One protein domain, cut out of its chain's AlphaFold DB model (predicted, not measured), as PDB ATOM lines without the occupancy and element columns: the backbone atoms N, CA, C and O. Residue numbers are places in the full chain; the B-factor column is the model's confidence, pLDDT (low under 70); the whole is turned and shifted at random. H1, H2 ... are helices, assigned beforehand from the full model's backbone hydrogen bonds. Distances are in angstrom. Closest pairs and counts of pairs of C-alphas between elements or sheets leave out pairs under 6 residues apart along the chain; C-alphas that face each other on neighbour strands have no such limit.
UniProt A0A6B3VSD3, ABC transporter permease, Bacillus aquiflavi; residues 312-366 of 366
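This is residues 312 to 366 of the 366 residues of the protein "ABC transporter permease" of Bacillus aquiflavi (UniProt A0A6B3VSD3). A long stretch with no named element, residues 312 to 328, leads in a wide open loop to H1, and H1 and H2 meet near their ends as an L, with residues 348 to 366 sticking out as the long free arm. The printed part has 55 residues with two named helices, H1 then H2, and no named strand; its class is all helix. It is extended, with a radius of gyration of the C-alphas of 17.2 A, and flat, spanning 53 by 31 by 12 A.

After residues 312 to 328 comes H1, residues 329 to 343, and a tight link of 2 residues joins it to H2, residues 346 to 365. The two are close but not clearly touching; their closest C-alphas, of Met 341 and Leu 347, are 6.5 A apart. Their lines are about perpendicular, at 81 degrees. In H1 and H2 every O i to N i+4 pair is within hydrogen-bond range.

H1 begins at C-alpha 329 (33.171, 15.075, -52.454) and is 20.9 A long. H2, 28.3 A long, ends at C-alpha 365 (59.371, 40.293, -29.580).

The farthest C-alphas, of Gly 321 and Phe 366, are 53.2 A apart. The printed part has no cut. The model's pLDDT is under 70 at residues 312 to 327, 343, 345 and 366.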
ATOM      1  N   THR A 312      52.361   1.131 -31.476       45.97
ATOM      2  CA  THR A 312      51.824   0.203 -32.473       45.97
ATOM      3  C   THR A 312      50.307   0.150 -32.359       45.97
ATOM      4  O   THR A 312      49.737  -0.880 -32.017       45.97
ATOM      5  N   ASP A 313      49.635   1.238 -32.710       51.22
ATOM      6  CA  ASP A 313      48.302   1.105 -33.254       51.22
ATOM      7  C   ASP A 313      48.495   0.564 -34.665       51.22
ATOM      8  O   ASP A 313      48.848   1.282 -35.604       51.22
ATOM      9  N   LYS A 314      48.300  -0.749 -34.820       55.81
ATOM     10  CA  LYS A 314      47.900  -1.323 -36.107       55.81
ATOM     11  C   LYS A 314      46.546  -0.694 -36.455       55.81
ATOM     12  O   LYS A 314      45.511  -1.340 -36.303       55.81
ATOM     13  N   GLU A 315      46.531   0.579 -36.855       56.59
ATOM     14  CA  GLU A 315      45.331   1.234 -37.364       56.59
ATOM     15  C   GLU A 315      44.938   0.443 -38.615       56.59
ATOM     16  O   GLU A 315      45.579   0.525 -39.666       56.59
ATOM     17  N   LYS A 316      43.918  -0.411 -38.478       63.38
ATOM     18  CA  LYS A 316      43.333  -1.115 -39.615       63.38
ATOM     19  C   LYS A 316      42.896  -0.033 -40.610       63.38
ATOM     20  O   LYS A 316      42.159   0.865 -40.200       63.38
ATOM     21  N   PRO A 317      43.300  -0.105 -41.892       62.12
ATOM     22  CA  PRO A 317      43.036   0.955 -42.871       62.12
ATOM     23  C   PRO A 317      41.538   1.252 -43.049       62.12
ATOM     24  O   PRO A 317      41.171   2.337 -43.495       62.12
ATOM     25  N   PHE A 318      40.669   0.329 -42.624       62.62
ATOM     26  CA  PHE A 318      39.224   0.501 -42.584       62.62
ATOM     27  C   PHE A 318      38.678  -0.046 -41.265       62.62
ATOM     28  O   PHE A 318      38.720  -1.251 -41.021       62.62
ATOM     29  N   HIS A 319      38.162   0.829 -40.397       59.34
ATOM     30  CA  HIS A 319      37.550   0.381 -39.140       59.34
ATOM     31  C   HIS A 319      36.163  -0.244 -39.367       59.34
ATOM     32  O   HIS A 319      35.739  -1.086 -38.584       59.34
ATOM     33  N   ARG A 320      35.484   0.102 -40.472       60.75
ATOM     34  CA  ARG A 320      34.264  -0.538 -40.996       60.75
ATOM     35  C   ARG A 320      34.207  -0.275 -42.502       60.75
ATOM     36  O   ARG A 320      34.374   0.871 -42.904       60.75
ATOM     37  N   GLY A 321      33.958  -1.291 -43.329       58.44
ATOM     38  CA  GLY A 321      33.843  -1.183 -44.797       58.44
ATOM     39  C   GLY A 321      32.648  -0.362 -45.312       58.44
ATOM     40  O   GLY A 321      32.251  -0.517 -46.460       58.44
ATOM     41  N   ASN A 322      32.064   0.509 -44.487       61.62
ATOM     42  CA  ASN A 322      30.953   1.366 -44.876       61.62
ATOM     43  C   ASN A 322      31.494   2.709 -45.370       61.62
ATOM     44  O   ASN A 322      31.743   3.625 -44.585       61.62
ATOM     45  N   THR A 323      31.648   2.847 -46.685       61.53
ATOM     46  CA  THR A 323      31.779   4.154 -47.335       61.53
ATOM     47  C   THR A 323      30.480   4.933 -47.117       61.53
ATOM     48  O   THR A 323      29.472   4.674 -47.776       61.53
ATOM     49  N   GLN A 324      30.464   5.858 -46.154       61.12
ATOM     50  CA  GLN A 324      29.322   6.745 -45.928       61.12
ATOM     51  C   GLN A 324      29.118   7.641 -47.163       61.12
ATOM     52  O   GLN A 324      29.843   8.609 -47.365       61.12
ATOM     53  N   LYS A 325      28.100   7.338 -47.979       63.78
ATOM     54  CA  LYS A 325      27.722   8.073 -49.207       63.78
ATOM     55  C   LYS A 325      27.193   9.505 -48.981       63.78
ATOM     56  O   LYS A 325      26.718  10.121 -49.925       63.78
ATOM     57  N   ARG A 326      27.216  10.037 -47.752       65.06
ATOM     58  CA  ARG A 326      26.491  11.274 -47.384       65.06
ATOM     59  C   ARG A 326      27.328  12.551 -47.280       65.06
ATOM     60  O   ARG A 326      26.741  13.613 -47.124       65.06
ATOM     61  N   PHE A 327      28.654  12.481 -47.368       68.31
ATOM     62  CA  PHE A 327      29.493  13.684 -47.319       68.31
ATOM     63  C   PHE A 327      29.796  14.223 -48.719       68.31
ATOM     64  O   PHE A 327      29.916  13.451 -49.671       68.31
ATOM     65  N   SER A 328      29.936  15.547 -48.834       84.00
ATOM     66  CA  SER A 328      30.353  16.200 -50.075       84.00
ATOM     67  C   SER A 328      31.724  15.679 -50.524       84.00
ATOM     68  O   SER A 328      32.583  15.339 -49.706       84.00
ATOM     69  N   ILE A 329      31.938  15.607 -51.841       84.44
ATOM     70  CA  ILE A 329      33.171  15.075 -52.454       84.44
ATOM     71  C   ILE A 329      34.416  15.784 -51.894       84.44
ATOM     72  O   ILE A 329      35.403  15.128 -51.564       84.44
ATOM     73  N   LEU A 330      34.332  17.105 -51.701       85.69
ATOM     74  CA  LEU A 330      35.403  17.913 -51.118       85.69
ATOM     75  C   LEU A 330      35.737  17.497 -49.681       85.69
ATOM     76  O   LEU A 330      36.909  17.362 -49.346       85.69
ATOM     77  N   TRP A 331      34.737  17.234 -48.836       84.31
ATOM     78  CA  TRP A 331      34.977  16.834 -47.449       84.31
ATOM     79  C   TRP A 331      35.644  15.460 -47.352       84.31
ATOM     80  O   TRP A 331      36.559  15.262 -46.555       84.31
ATOM     81  N   ASN A 332      35.250  14.524 -48.218       81.12
ATOM     82  CA  ASN A 332      35.898  13.215 -48.302       81.12
ATOM     83  C   ASN A 332      37.355  13.329 -48.763       81.12
ATOM     84  O   ASN A 332      38.214  12.639 -48.215       81.12
ATOM     85  N   PHE A 333      37.642  14.220 -49.717       84.81
ATOM     86  CA  PHE A 333      39.007  14.504 -50.154       84.81
ATOM     87  C   PHE A 333      39.847  15.134 -49.032       84.81
ATOM     88  O   PHE A 333      40.957  14.676 -48.772       84.81
ATOM     89  N   ILE A 334      39.294  16.106 -48.296       86.50
ATOM     90  CA  ILE A 334      39.955  16.732 -47.138       86.50
ATOM     91  C   ILE A 334      40.237  15.698 -46.043       86.50
ATOM     92  O   ILE A 334      41.358  15.621 -45.551       86.50
ATOM     93  N   ILE A 335      39.257  14.861 -45.677       85.44
ATOM     94  CA  ILE A 335      39.452  13.790 -44.687       85.44
ATOM     95  C   ILE A 335      40.505  12.791 -45.168       85.44
ATOM     96  O   ILE A 335      41.311  12.319 -44.365       85.44
ATOM     97  N   PHE A 336      40.498  12.444 -46.455       84.00
ATOM     98  CA  PHE A 336      41.476  11.533 -47.037       84.00
ATOM     99  C   PHE A 336      42.892  12.109 -46.958       84.00
ATOM    100  O   PHE A 336      43.775  11.451 -46.404       84.00
ATOM    101  N   GLU A 337      43.108  13.341 -47.426       85.31
ATOM    102  CA  GLU A 337      44.415  13.995 -47.332       85.31
ATOM    103  C   GLU A 337      44.820  14.228 -45.869       85.31
ATOM    104  O   GLU A 337      45.966  13.977 -45.515       85.31
ATOM    105  N   TRP A 338      43.892  14.561 -44.965       82.50
ATOM    106  CA  TRP A 338      44.167  14.651 -43.526       82.50
ATOM    107  C   TRP A 338      44.628  13.316 -42.930       82.50
ATOM    108  O   TRP A 338      45.634  13.260 -42.221       82.50
ATOM    109  N   ARG A 339      43.937  12.210 -43.239       79.94
ATOM    110  CA  ARG A 339      44.339  10.862 -42.803       79.94
ATOM    111  C   ARG A 339      45.689  10.476 -43.387       79.94
ATOM    112  O   ARG A 339      46.519   9.934 -42.664       79.94
ATOM    113  N   LYS A 340      45.936  10.807 -44.653       78.12
ATOM    114  CA  LYS A 340      47.218  10.598 -45.327       78.12
ATOM    115  C   LYS A 340      48.329  11.426 -44.682       78.12
ATOM    116  O   LYS A 340      49.401  10.883 -44.444       78.12
ATOM    117  N   MET A 341      48.084  12.681 -44.304       77.75
ATOM    118  CA  MET A 341      49.028  13.507 -43.539       77.75
ATOM    119  C   MET A 341      49.281  12.945 -42.134       77.75
ATOM    120  O   MET A 341      50.435  12.889 -41.701       77.75
ATOM    121  N   LYS A 342      48.234  12.472 -41.438       74.94
ATOM    122  CA  LYS A 342      48.336  11.802 -40.128       74.94
ATOM    123  C   LYS A 342      49.172  10.520 -40.233       74.94
ATOM    124  O   LYS A 342      50.084  10.323 -39.434       74.94
ATOM    125  N   GLN A 343      48.927   9.692 -41.251       69.12
ATOM    126  CA  GLN A 343      49.651   8.441 -41.508       69.12
ATOM    127  C   GLN A 343      51.096   8.673 -41.957       69.12
ATOM    128  O   GLN A 343      51.998   7.995 -41.471       69.12
ATOM    129  N   LYS A 344      51.340   9.674 -42.813       71.00
ATOM    130  CA  LYS A 344      52.691  10.131 -43.183       71.00
ATOM    131  C   LYS A 344      53.402  10.869 -42.046       71.00
ATOM    132  O   LYS A 344      54.562  11.230 -42.196       71.00
ATOM    133  N   ARG A 345      52.726  11.077 -40.905       65.56
ATOM    134  CA  ARG A 345      53.247  11.722 -39.687       65.56
ATOM    135  C   ARG A 345      53.727  13.162 -39.906       65.56
ATOM    136  O   ARG A 345      54.432  13.704 -39.055       65.56
ATOM    137  N   LEU A 346      53.273  13.802 -40.984       72.00
ATOM    138  CA  LEU A 346      53.587  15.193 -41.317       72.00
ATOM    139  C   LEU A 346      53.100  16.143 -40.217       72.00
ATOM    140  O   LEU A 346      53.774  17.113 -39.899       72.00
ATOM    141  N   LEU A 347      51.992  15.816 -39.540       71.94
ATOM    142  CA  LEU A 347      51.482  16.618 -38.421       71.94
ATOM    143  C   LEU A 347      52.504  16.788 -37.289       71.94
ATOM    144  O   LEU A 347      52.592  17.871 -36.721       71.94
ATOM    145  N   LYS A 348      53.311  15.764 -36.979       70.44
ATOM    146  CA  LYS A 348      54.349  15.869 -35.937       70.44
ATOM    147  C   LYS A 348      55.474  16.813 -36.362       70.44
ATOM    148  O   LYS A 348      55.953  17.598 -35.551       70.44
ATOM    149  N   GLN A 349      55.859  16.757 -37.635       73.88
ATOM    150  CA  GLN A 349      56.836  17.675 -38.220       73.88
ATOM    151  C   GLN A 349      56.314  19.117 -38.204       73.88
ATOM    152  O   GLN A 349      57.049  20.021 -37.823       73.88
ATOM    153  N   VAL A 350      55.030  19.315 -38.518       74.19
ATOM    154  CA  VAL A 350      54.360  20.621 -38.438       74.19
ATOM    155  C   VAL A 350      54.336  21.158 -37.004       74.19
ATOM    156  O   VAL A 350      54.628  22.328 -36.807       74.19
ATOM    157  N   HIS A 351      54.053  20.329 -35.993       77.56
ATOM    158  CA  HIS A 351      54.079  20.780 -34.591       77.56
ATOM    159  C   HIS A 351      55.494  21.151 -34.127       77.56
ATOM    160  O   HIS A 351      55.658  22.147 -33.431       77.56
ATOM    161  N   LEU A 352      56.518  20.392 -34.537       73.94
ATOM    162  CA  LEU A 352      57.919  20.741 -34.267       73.94
ATOM    163  C   LEU A 352      58.317  22.062 -34.936       73.94
ATOM    164  O   LEU A 352      58.983  22.882 -34.312       73.94
ATOM    165  N   LEU A 353      57.886  22.282 -36.182       75.88
ATOM    166  CA  LEU A 353      58.075  23.552 -36.888       75.88
ATOM    167  C   LEU A 353      57.372  24.702 -36.173       75.88
ATOM    168  O   LEU A 353      57.993  25.732 -35.949       75.88
ATOM    169  N   LEU A 354      56.111  24.522 -35.775       77.12
ATOM    170  CA  LEU A 354      55.364  25.528 -35.023       77.12
ATOM    171  C   LEU A 354      56.050  25.868 -33.701       77.12
ATOM    172  O   LEU A 354      56.174  27.043 -33.387       77.12
ATOM    173  N   LEU A 355      56.539  24.872 -32.958       79.69
ATOM    174  CA  LEU A 355      57.271  25.110 -31.714       79.69
ATOM    175  C   LEU A 355      58.535  25.934 -31.971       79.69
ATOM    176  O   LEU A 355      58.755  26.922 -31.281       79.69
ATOM    177  N   LEU A 356      59.309  25.588 -33.003       76.00
ATOM    178  CA  LEU A 356      60.496  26.346 -33.399       76.00
ATOM    179  C   LEU A 356      60.147  27.786 -33.812       76.00
ATOM    180  O   LEU A 356      60.813  28.717 -33.372       76.00
ATOM    181  N   PHE A 357      59.079  27.993 -34.589       77.06
ATOM    182  CA  PHE A 357      58.614  29.334 -34.958       77.06
ATOM    183  C   PHE A 357      58.125  30.144 -33.759       77.06
ATOM    184  O   PHE A 357      58.417  31.332 -33.690       77.06
ATOM    185  N   ILE A 358      57.420  29.525 -32.809       79.94
ATOM    186  CA  ILE A 358      56.988  30.187 -31.571       79.94
ATOM    187  C   ILE A 358      58.209  30.609 -30.755       79.94
ATOM    188  O   ILE A 358      58.256  31.735 -30.270       79.94
ATOM    189  N   SER A 359      59.216  29.738 -30.638       74.06
ATOM    190  CA  SER A 359      60.451  30.071 -29.933       74.06
ATOM    191  C   SER A 359      61.192  31.226 -30.613       74.06
ATOM    192  O   SER A 359      61.546  32.190 -29.942       74.06
ATOM    193  N   ILE A 360      61.373  31.178 -31.937       75.94
ATOM    194  CA  ILE A 360      62.006  32.273 -32.692       75.94
ATOM    195  C   ILE A 360      61.202  33.569 -32.542       75.94
ATOM    196  O   ILE A 360      61.774  34.613 -32.254       75.94
ATOM    197  N   GLY A 361      59.878  33.502 -32.701       74.75
ATOM    198  CA  GLY A 361      58.991  34.657 -32.582       74.75
ATOM    199  C   GLY A 361      59.057  35.312 -31.205       74.75
ATOM    200  O   GLY A 361      59.061  36.533 -31.124       74.75
ATOM    201  N   TYR A 362      59.185  34.524 -30.135       79.69
ATOM    202  CA  TYR A 362      59.364  35.048 -28.781       79.69
ATOM    203  C   TYR A 362      60.628  35.916 -28.659       79.69
ATOM    204  O   TYR A 362      60.548  37.012 -28.124       79.69
ATOM    205  N   VAL A 363      61.755  35.482 -29.231       74.31
ATOM    206  CA  VAL A 363      63.041  36.215 -29.184       74.31
ATOM    207  C   VAL A 363      63.068  37.465 -30.067       74.31
ATOM    208  O   VAL A 363      63.877  38.354 -29.861       74.31
ATOM    209  N   PHE A 364      62.212  37.554 -31.084       74.19
ATOM    210  CA  PHE A 364      62.098  38.792 -31.862       74.19
ATOM    211  C   PHE A 364      61.187  39.832 -31.199       74.19
ATOM    212  O   PHE A 364      61.246  41.003 -31.565       74.19
ATOM    213  N   ILE A 365      60.317  39.410 -30.277       79.56
ATOM    214  CA  ILE A 365      59.371  40.293 -29.580       79.56
ATOM    215  C   ILE A 365      59.972  40.844 -28.280       79.56
ATOM    216  O   ILE A 365      59.655  41.976 -27.913       79.56
ATOM    217  N   PHE A 366      60.800  40.052 -27.598       62.16
ATOM    218  CA  PHE A 366      61.480  40.388 -26.345       62.16
ATOM    219  C   PHE A 366      62.984  40.436 -26.566       62.16
ATOM    220  O   PHE A 366      63.609  41.386 -26.045       62.16
TER     221      PHE A 366